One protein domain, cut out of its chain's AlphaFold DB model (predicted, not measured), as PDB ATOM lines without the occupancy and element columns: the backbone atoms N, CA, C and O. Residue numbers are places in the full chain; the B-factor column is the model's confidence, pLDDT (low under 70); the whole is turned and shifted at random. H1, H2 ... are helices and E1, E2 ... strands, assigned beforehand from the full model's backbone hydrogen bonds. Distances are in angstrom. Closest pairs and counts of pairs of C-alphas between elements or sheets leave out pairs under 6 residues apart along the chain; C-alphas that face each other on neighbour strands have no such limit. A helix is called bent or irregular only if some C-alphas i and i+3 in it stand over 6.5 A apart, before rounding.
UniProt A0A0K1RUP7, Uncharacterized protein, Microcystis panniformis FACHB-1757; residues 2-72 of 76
ATOM      1  N   SER A   2     373.575 346.998 189.799       66.31
ATOM      2  CA  SER A   2     373.425 345.928 190.782       66.31
ATOM      3  C   SER A   2     373.925 344.626 190.142       66.31
ATOM      4  O   SER A   2     373.453 344.258 189.066       66.31
ATOM      5  N   GLU A   3     374.980 344.030 190.703       86.19
ATOM      6  CA  GLU A   3     375.649 342.848 190.144       86.19
ATOM      7  C   GLU A   3     375.329 341.624 191.003       86.19
ATOM      8  O   GLU A   3     375.447 341.668 192.229       86.19
ATOM      9  N   VAL A   4     374.927 340.535 190.350       90.31
ATOM     10  CA  VAL A   4     374.791 339.216 190.972       90.31
ATOM     11  C   VAL A   4     376.096 338.469 190.744       90.31
ATOM     12  O   VAL A   4     376.471 338.219 189.597       90.31
ATOM     13  N   ILE A   5     376.782 338.098 191.825       92.25
ATOM     14  CA  ILE A   5     378.054 337.377 191.754       92.25
ATOM     15  C   ILE A   5     377.830 335.941 192.216       92.25
ATOM     16  O   ILE A   5     377.355 335.699 193.324       92.25
ATOM     17  N   VAL A   6     378.208 334.980 191.376       93.38
ATOM     18  CA  VAL A   6     378.267 333.566 191.762       93.38
ATOM     19  C   VAL A   6     379.694 333.242 192.181       93.38
ATOM     20  O   VAL A   6     380.626 333.413 191.395       93.38
ATOM     21  N   LEU A   7     379.863 332.796 193.423       94.12
ATOM     22  CA  LEU A   7     381.171 332.468 193.980       94.12
ATOM     23  C   LEU A   7     381.628 331.074 193.536       94.12
ATOM     24  O   LEU A   7     380.839 330.129 193.494       94.12
ATOM     25  N   ASP A   8     382.927 330.951 193.272       95.31
ATOM     26  CA  ASP A   8     383.603 329.654 193.223       95.31
ATOM     27  C   ASP A   8     383.607 328.998 194.614       95.31
ATOM     28  O   ASP A   8     383.587 329.680 195.644       95.31
ATOM     29  N   THR A   9     383.701 327.671 194.649       96.44
ATOM     30  CA  THR A   9     383.717 326.864 195.874       96.44
ATOM     31  C   THR A   9     384.804 327.284 196.862       96.44
ATOM     32  O   THR A   9     384.536 327.350 198.061       96.44
ATOM     33  N   HIS A  10     386.012 327.622 196.395       94.69
ATOM     34  CA  HIS A  10     387.092 328.051 197.292       94.69
ATOM     35  C   HIS A  10     386.863 329.457 197.836       94.69
ATOM     36  O   HIS A  10     387.100 329.697 199.018       94.69
ATOM     37  N   ILE A  11     386.372 330.373 196.996       94.44
ATOM     38  CA  ILE A  11     386.052 331.739 197.423       94.44
ATOM     39  C   ILE A  11     384.939 331.712 198.467       94.44
ATOM     40  O   ILE A  11     385.049 332.380 199.491       94.44
ATOM     41  N   TRP A  12     383.906 330.893 198.253       94.12
ATOM     42  CA  TRP A  12     382.848 330.687 199.236       94.12
ATOM     43  C   TRP A  12     383.396 330.122 200.549       94.12
ATOM     44  O   TRP A  12     383.136 330.688 201.608       94.12
ATOM     45  N   LEU A  13     384.212 329.065 200.491       94.50
ATOM     46  CA  LEU A  13     384.822 328.468 201.678       94.50
ATOM     47  C   LEU A  13     385.647 329.489 202.480       94.50
ATOM     48  O   LEU A  13     385.516 329.560 203.701       94.50
ATOM     49  N   TRP A  14     386.476 330.292 201.808       93.81
ATOM     50  CA  TRP A  14     387.285 331.323 202.463       93.81
ATOM     51  C   TRP A  14     386.434 332.445 203.047       93.81
ATOM     52  O   TRP A  14     386.705 332.881 204.162       93.81
ATOM     53  N   LEU A  15     385.396 332.883 202.331       91.88
ATOM     54  CA  LEU A  15     384.474 333.915 202.799       91.88
ATOM     55  C   LEU A  15     383.775 333.489 204.099       91.88
ATOM     56  O   LEU A  15     383.784 334.243 205.067       91.88
ATOM     57  N   ILE A  16     383.219 332.274 204.140       91.69
ATOM     58  CA  ILE A  16     382.493 331.753 205.311       91.69
ATOM     59  C   ILE A  16     383.419 331.542 206.511       91.69
ATOM     60  O   ILE A  16     383.033 331.818 207.643       91.69
ATOM     61  N   ASN A  17     384.652 331.092 206.269       91.00
ATOM     62  CA  ASN A  17     385.628 330.851 207.330       91.00
ATOM     63  C   ASN A  17     386.439 332.103 207.719       91.00
ATOM     64  O   ASN A  17     387.326 332.012 208.567       91.00
ATOM     65  N   GLY A  18     386.171 333.264 207.108       90.06
ATOM     66  CA  GLY A  18     386.886 334.511 207.395       90.06
ATOM     67  C   GLY A  18     388.357 334.511 206.963       90.06
ATOM     68  O   GLY A  18     389.154 335.277 207.500       90.06
ATOM     69  N   ASN A  19     388.742 333.664 206.002       92.62
ATOM     70  CA  ASN A  19     390.101 333.606 205.452       92.62
ATOM     71  C   ASN A  19     390.318 334.701 204.396       92.62
ATOM     72  O   ASN A  19     390.598 334.422 203.229       92.62
ATOM     73  N   PHE A  20     390.133 335.959 204.798       89.38
ATOM     74  CA  PHE A  20     390.214 337.116 203.903       89.38
ATOM     75  C   PHE A  20     391.623 337.357 203.350       89.38
ATOM     76  O   PHE A  20     391.768 337.933 202.283       89.38
ATOM     77  N   ASP A  21     392.650 336.819 204.008       92.31
ATOM     78  CA  ASP A  21     394.043 336.811 203.550       92.31
ATOM     79  C   ASP A  21     394.267 336.002 202.256       92.31
ATOM     80  O   ASP A  21     395.318 336.105 201.622       92.31
ATOM     81  N   ARG A  22     393.290 335.179 201.850       91.56
ATOM     82  CA  ARG A  22     393.381 334.285 200.684       91.56
ATOM     83  C   ARG A  22     392.925 334.924 199.376       91.56
ATOM     84  O   ARG A  22     393.076 334.303 198.324       91.56
ATOM     85  N   PHE A  23     392.376 336.134 199.416       89.19
ATOM     86  CA  PHE A  23     391.950 336.869 198.230       89.19
ATOM     87  C   PHE A  23     392.293 338.359 198.351       89.19
ATOM     88  O   PHE A  23     392.598 338.826 199.444       89.19
ATOM     89  N   PRO A  24     392.325 339.115 197.237       90.00
ATOM     90  CA  PRO A  24     392.770 340.503 197.276       90.00
ATOM     91  C   PRO A  24     391.909 341.371 198.201       90.00
ATOM     92  O   PRO A  24     390.686 341.369 198.071       90.00
ATOM     93  N   ASP A  25     392.546 342.180 199.056       85.69
ATOM     94  CA  ASP A  25     391.870 343.016 200.068       85.69
ATOM     95  C   ASP A  25     390.746 343.895 199.491       85.69
ATOM     96  O   ASP A  25     389.718 344.120 200.128       85.69
ATOM     97  N   HIS A  26     390.915 344.365 198.250       85.81
ATOM     98  CA  HIS A  26     389.934 345.214 197.573       85.81
ATOM     99  C   HIS A  26     388.619 344.489 197.236       85.81
ATOM    100  O   HIS A  26     387.602 345.145 197.036       85.81
ATOM    101  N   TRP A  27     388.583 343.151 197.211       88.81
ATOM    102  CA  TRP A  27     387.372 342.396 196.852       88.81
ATOM    103  C   TRP A  27     386.264 342.494 197.896       88.81
ATOM    104  O   TRP A  27     385.094 342.483 197.514       88.81
ATOM    105  N   LEU A  28     386.599 342.621 199.186       82.44
ATOM    106  CA  LEU A  28     385.588 342.753 200.243       82.44
ATOM    107  C   LEU A  28     384.665 343.940 199.950       82.44
ATOM    108  O   LEU A  28     383.454 343.770 199.845       82.44
ATOM    109  N   VAL A  29     385.257 345.113 199.719       79.62
ATOM    110  CA  VAL A  29     384.515 346.351 199.459       79.62
ATOM    111  C   VAL A  29     384.025 346.401 198.011       79.62
ATOM    112  O   VAL A  29     382.845 346.608 197.756       79.62
ATOM    113  N   GLU A  30     384.901 346.184 197.028       84.62
ATOM    114  CA  GLU A  30     384.573 346.456 195.622       84.62
ATOM    115  C   GLU A  30     383.693 345.387 194.967       84.62
ATOM    116  O   GLU A  30     383.055 345.664 193.949       84.62
ATOM    117  N   LYS A  31     383.678 344.163 195.508       84.50
ATOM    118  CA  LYS A  31     382.912 343.041 194.953       84.50
ATOM    119  C   LYS A  31     381.816 342.581 195.892       84.50
ATOM    120  O   LYS A  31     380.672 342.509 195.465       84.50
ATOM    121  N   PHE A  32     382.133 342.271 197.144       85.50
ATOM    122  CA  PHE A  32     381.168 341.617 198.028       85.50
ATOM    123  C   PHE A  32     380.174 342.591 198.666       85.50
ATOM    124  O   PHE A  32     378.983 342.294 198.689       85.50
ATOM    125  N   GLU A  33     380.625 343.758 199.131       83.38
ATOM    126  CA  GLU A  33     379.735 344.779 199.705       83.38
ATOM    127  C   GLU A  33     378.873 345.482 198.649       83.38
ATOM    128  O   GLU A  33     377.724 345.828 198.926       83.38
ATOM    129  N   LEU A  34     379.411 345.692 197.443       86.38
ATOM    130  CA  LEU A  34     378.704 346.368 196.349       86.38
ATOM    131  C   LEU A  34     377.804 345.442 195.519       86.38
ATOM    132  O   LEU A  34     376.972 345.945 194.756       86.38
ATOM    133  N   ALA A  35     377.957 344.120 195.639       88.56
ATOM    134  CA  ALA A  35     377.084 343.170 194.963       88.56
ATOM    135  C   ALA A  35     375.650 343.262 195.494       88.56
ATOM    136  O   ALA A  35     375.399 343.420 196.689       88.56
ATOM    137  N   GLU A  36     374.692 343.098 194.587       88.50
ATOM    138  CA  GLU A  36     373.285 342.969 194.954       88.50
ATOM    139  C   GLU A  36     373.057 341.678 195.738       88.50
ATOM    140  O   GLU A  36     372.415 341.668 196.793       88.50
ATOM    141  N   SER A  37     373.641 340.595 195.229       88.44
ATOM    142  CA  SER A  37     373.589 339.279 195.836       88.44
ATOM    143  C   SER A  37     374.866 338.493 195.576       88.44
ATOM    144  O   SER A  37     375.523 338.617 194.535       88.44
ATOM    145  N   LEU A  38     375.200 337.663 196.561       90.81
ATOM    146  CA  LEU A  38     376.252 336.664 196.474       90.81
ATOM    147  C   LEU A  38     375.581 335.299 196.496       90.81
ATOM    148  O   LEU A  38     375.011 334.896 197.511       90.81
ATOM    149  N   GLY A  39     375.643 334.616 195.361       92.50
ATOM    150  CA  GLY A  39     375.130 333.268 195.192       92.50
ATOM    151  C   GLY A  39     376.244 332.230 195.195       92.50
ATOM    152  O   GLY A  39     377.414 332.530 194.951       92.50
ATOM    153  N   VAL A  40     375.861 330.976 195.406       95.31
ATOM    154  CA  VAL A  40     376.729 329.811 195.207       95.31
ATOM    155  C   VAL A  40     376.012 328.794 194.336       95.31
ATOM    156  O   VAL A  40     374.788 328.664 194.381       95.31
ATOM    157  N   SER A  41     376.769 328.065 193.523       95.19
ATOM    158  CA  SER A  41     376.208 326.958 192.753       95.19
ATOM    159  C   SER A  41     375.860 325.789 193.684       95.19
ATOM    160  O   SER A  41     376.657 325.465 194.566       95.19
ATOM    161  N   PRO A  42     374.756 325.054 193.455       95.00
ATOM    162  CA  PRO A  42     374.513 323.781 194.139       95.00
ATOM    163  C   PRO A  42     375.658 322.768 193.973       95.00
ATOM    164  O   PRO A  42     375.856 321.911 194.834       95.00
ATOM    165  N   ILE A  43     376.439 322.878 192.888       97.31
ATOM    166  CA  ILE A  43     377.646 322.066 192.680       97.31
ATOM    167  C   ILE A  43     378.705 322.363 193.742       97.31
ATOM    168  O   ILE A  43     379.332 321.429 194.231       97.31
ATOM    169  N   SER A  44     378.846 323.613 194.183       97.19
ATOM    170  CA  SER A  44     379.782 323.969 195.253       97.19
ATOM    171  C   SER A  44     379.425 323.277 196.569       97.19
ATOM    172  O   SER A  44     380.309 322.774 197.260       97.19
ATOM    173  N   CYS A  45     378.133 323.135 196.890       96.31
ATOM    174  CA  CYS A  45     377.692 322.345 198.045       96.31
ATOM    175  C   CYS A  45     378.105 320.868 197.922       96.31
ATOM    176  O   CYS A  45     378.562 320.267 198.895       96.31
ATOM    177  N   TYR A  46     377.969 320.287 196.725       97.62
ATOM    178  CA  TYR A  46     378.415 318.921 196.450       97.62
ATOM    179  C   TYR A  46     379.937 318.776 196.576       97.62
ATOM    180  O   TYR A  46     380.409 317.804 197.159       97.62
ATOM    181  N   GLU A  47     380.714 319.734 196.074       98.06
ATOM    182  CA  GLU A  47     382.175 319.714 196.158       98.06
ATOM    183  C   GLU A  47     382.673 319.791 197.606       98.06
ATOM    184  O   GLU A  47     383.553 319.013 197.977       98.06
ATOM    185  N   ILE A  48     382.067 320.644 198.443       97.62
ATOM    186  CA  ILE A  48     382.349 320.701 199.888       97.62
ATOM    187  C   ILE A  48     382.021 319.365 200.559       97.62
ATOM    188  O   ILE A  48     382.857 318.816 201.279       97.62
ATOM    189  N   ALA A  49     380.839 318.805 200.284       97.50
ATOM    190  CA  ALA A  49     380.425 317.515 200.832       97.50
ATOM    191  C   ALA A  49     381.385 316.385 200.432       97.50
ATOM    192  O   ALA A  49     381.817 315.599 201.275       97.50
ATOM    193  N   LEU A  50     381.769 316.334 199.155       98.19
ATOM    194  CA  LEU A  50     382.689 315.335 198.624       98.19
ATOM    195  C   LEU A  50     384.100 315.489 199.203       98.19
ATOM    196  O   LEU A  50     384.760 314.487 199.481       98.19
ATOM    197  N   ALA A  51     384.580 316.724 199.372       98.00
ATOM    198  CA  ALA A  51     385.882 316.999 199.971       98.00
ATOM    199  C   ALA A  51     385.918 316.605 201.452       98.00
ATOM    200  O   ALA A  51     386.884 315.973 201.881       98.00
ATOM    201  N   ASN A  52     384.855 316.907 202.205       97.69
ATOM    202  CA  ASN A  52     384.729 316.520 203.607       97.69
ATOM    203  C   ASN A  52     384.635 314.998 203.774       97.69
ATOM    204  O   ASN A  52     385.387 314.424 204.556       97.69
ATOM    205  N   GLN A  53     383.812 314.323 202.964       97.44
ATOM    206  CA  GLN A  53     383.696 312.859 202.980       97.44
ATOM    207  C   GLN A  53     385.022 312.156 202.647       97.44
ATOM    208  O   GLN A  53     385.284 311.057 203.125       97.44
ATOM    209  N   ARG A  54     385.858 312.772 201.803       97.94
ATOM    210  CA  ARG A  54     387.188 312.261 201.438       97.94
ATOM    211  C   ARG A  54     388.295 312.688 202.402       97.94
ATOM    212  O   ARG A  54     389.459 312.494 202.060       97.94
ATOM    213  N   GLU A  55     387.952 313.311 203.531       96.06
ATOM    214  CA  GLU A  55     388.902 313.812 204.535       96.06
ATOM    215  C   GLU A  55     389.926 314.810 203.956       96.06
ATOM    216  O   GLU A  55     391.030 314.977 204.465       96.06
ATOM    217  N   ARG A  56     389.566 315.497 202.863       96.94
ATOM    218  CA  ARG A  56     390.387 316.551 202.236       96.94
ATOM    219  C   ARG A  56     390.036 317.947 202.733       96.94
ATOM    220  O   ARG A  56     390.758 318.894 202.437       96.94
ATOM    221  N   LEU A  57     388.909 318.071 203.426       95.62
ATOM    222  CA  LEU A  57     388.409 319.307 204.000       95.62
ATOM    223  C   LEU A  57     387.862 319.017 205.393       95.62
ATOM    224  O   LEU A  57     386.841 318.342 205.543       95.62
ATOM    225  N   GLU A  58     388.538 319.547 206.400       94.56
ATOM    226  CA  GLU A  58     388.046 319.546 207.769       94.56
ATOM    227  C   GLU A  58     387.146 320.767 207.980       94.56
ATOM    228  O   GLU A  58     387.484 321.880 207.576       94.56
ATOM    229  N   LEU A  59     385.975 320.544 208.572       93.81
ATOM    230  CA  LEU A  59     384.995 321.585 208.864       93.81
ATOM    231  C   LEU A  59     384.859 321.710 210.379       93.81
ATOM    232  O   LEU A  59     384.772 320.703 211.078       93.81
ATOM    233  N   SER A  60     384.775 322.943 210.882       89.50
ATOM    234  CA  SER A  60     384.602 323.219 212.319       89.50
ATOM    235  C   SER A  60     383.261 322.732 212.884       89.50
ATOM    236  O   SER A  60     383.081 322.698 214.098       89.50
ATOM    237  N   TYR A  61     382.324 322.374 212.005       92.19
ATOM    238  CA  TYR A  61     380.991 321.871 212.322       92.19
ATOM    239  C   TYR A  61     380.692 320.629 211.475       92.19
ATOM    240  O   TYR A  61     381.275 320.476 210.394       92.19
ATOM    241  N   PRO A  62     379.750 319.767 211.899       96.12
ATOM    242  CA  PRO A  62     379.214 318.719 211.038       96.12
ATOM    243  C   PRO A  62     378.780 319.281 209.680       96.12
ATOM    244  O   PRO A  62     378.179 320.353 209.616       96.12
ATOM    245  N   LEU A  63     379.042 318.546 208.594       95.50
ATOM    246  CA  LEU A  63     378.806 318.995 207.214       95.50
ATOM    247  C   LEU A  63     377.427 319.645 207.009       95.50
ATOM    248  O   LEU A  63     377.325 320.704 206.396       95.50
ATOM    249  N   GLN A  64     376.371 319.016 207.532       95.38
ATOM    250  CA  GLN A  64     374.999 319.506 207.395       95.38
ATOM    251  C   GLN A  64     374.816 320.888 208.041       95.38
ATOM    252  O   GLN A  64     374.231 321.784 207.435       95.38
ATOM    253  N   GLU A  65     375.346 321.061 209.255       95.69
ATOM    254  CA  GLU A  65     375.285 322.317 210.005       95.69
ATOM    255  C   GLU A  65     376.133 323.394 209.335       95.69
ATOM    256  O   GLU A  65     375.694 324.538 209.224       95.69
ATOM    257  N   TRP A  66     377.318 323.020 208.840       95.06
ATOM    258  CA  TRP A  66     378.190 323.936 208.116       95.06
ATOM    259  C   TRP A  66     377.502 324.471 206.858       95.06
ATOM    260  O   TRP A  66     377.433 325.681 206.680       95.06
ATOM    261  N   ILE A  67     376.917 323.597 206.025       94.69
ATOM    262  CA  ILE A  67     376.193 324.008 204.809       94.69
ATOM    263  C   ILE A  67     375.009 324.910 205.162       94.69
ATOM    264  O   ILE A  67     374.819 325.946 204.527       94.69
ATOM    265  N   GLN A  68     374.227 324.552 206.183       93.38
ATOM    266  CA  GLN A  68     373.070 325.349 206.582       93.38
ATOM    267  C   GLN A  68     373.476 326.759 207.023       93.38
ATOM    268  O   GLN A  68     372.834 327.720 206.613       93.38
ATOM    269  N   GLN A  69     374.544 326.894 207.813       92.31
ATOM    270  CA  GLN A  69     375.062 328.197 208.236       92.31
ATOM    271  C   GLN A  69     375.714 328.965 207.076       92.31
ATOM    272  O   GLN A  69     375.502 330.162 206.927       92.31
ATOM    273  N   ALA A  70     376.468 328.288 206.213       92.06
ATOM    274  CA  ALA A  70     377.147 328.913 205.083       92.06
ATOM    275  C   ALA A  70     376.166 329.510 204.056       92.06
ATOM    276  O   ALA A  70     376.447 330.544 203.447       92.06
ATOM    277  N   LEU A  71     374.999 328.879 203.878       91.62
ATOM    278  CA  LEU A  71     373.954 329.345 202.965       91.62
ATOM    279  C   LEU A  71     373.117 330.506 203.522       91.62
ATOM    280  O   LEU A  71     372.443 331.152 202.733       91.62
ATOM    281  N   THR A  72     373.144 330.807 204.829       86.19
ATOM    282  CA  THR A  72     372.467 332.014 205.354       86.19
ATOM    283  C   THR A  72     373.269 333.288 205.101       86.19
ATOM    284  O   THR A  72     372.698 334.375 205.048       86.19
TER     285      THR A  72
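This is residues 2 to 72 of the 76 residues of an uncharacterized protein of Microcystis panniformis FACHB-1757 (UniProt A0A0K1RUP7). A short ribbon of two parallel strands, E1 and E2, runs past one short helix, H1, in the middle of a lengthened body; H2 lies at one end, and H3 and H4, running opposite ways, make the other end. H1 reaches both E2 and H3, whereas H2 touches no helix. The 71 printed residues include two named strands and four named helices, in the order E1 H1 H2 E2 H3 H4, and the class is mostly helix. The whole is compact, with a radius of gyration of the C-alphas of 12.6 A, and spans 36 by 23 by 16 A, only just elongated.

E1, residues 4 to 7, begins with C-alpha 4 at (374.791, 339.216, 190.972). E2, residues 37 to 40, measures 10.0 A from first to last C-alpha, and E1 9.8 A. H1 is residues 9 to 16, 10.7 A long, with C-alpha 9 at (383.717, 326.864, 195.874). H2, residues 26 to 33, is 10.4 A long and irregular, but only just: C-alphas 30 and 33 are 6.55 A apart. H3, residues 42 to 53, is the longest helix at 16.8 A. H4, residues 63 to 72, is 14.6 A long and ends with C-alpha 72 at (372.467, 332.014, 205.354).

E1 and E2 are parallel neighbours at 33 degrees; N 5 and O 37 are within hydrogen-bond range at 3.0 A, and so are N 39 and O 5 at 2.9 A. E1, H1, H2 and E2 form a strand-helix-strand unit, two parallel neighbour strands with helices between them along the chain, and its crossover is right-handed. The closest C-alphas of H1 and E2, those of Trp 12 and Val 40, are 7.4 A apart. H1 touches H3 about perpendicular, at 83 degrees, with Thr 9 and Ser 44 closest at 4.9 A between C-alphas; H3 touches H1 with residues 44 to 48 alone. H3 and H4 form a helical hairpin and only just touch, with 3 pairs of C-alphas within 8 A; the closest, those of Ala 49 and Leu 63, are 6.7 A apart. They run opposite ways at a shallow tilt of 31 degrees. H1 and H4 are close but not clearly touching, with the C-alphas of Ile 16 and Ala 70 closest at 6.1 A. H1 and H2 are apart. In H1 and H3 every O i to N i+4 pair is within hydrogen-bond range; in H2 3 of 4 are, and in H4 5 of 6.

The two C-alphas farthest apart, those of Ser 2 and Glu 55, are 38.2 A apart. The printed part has no cut and no long link; H1 to H2 and H3 to H4 are short links of 9 residues each. The mean pLDDT of the printed part is 92.0, and residue 2 alone is under 70.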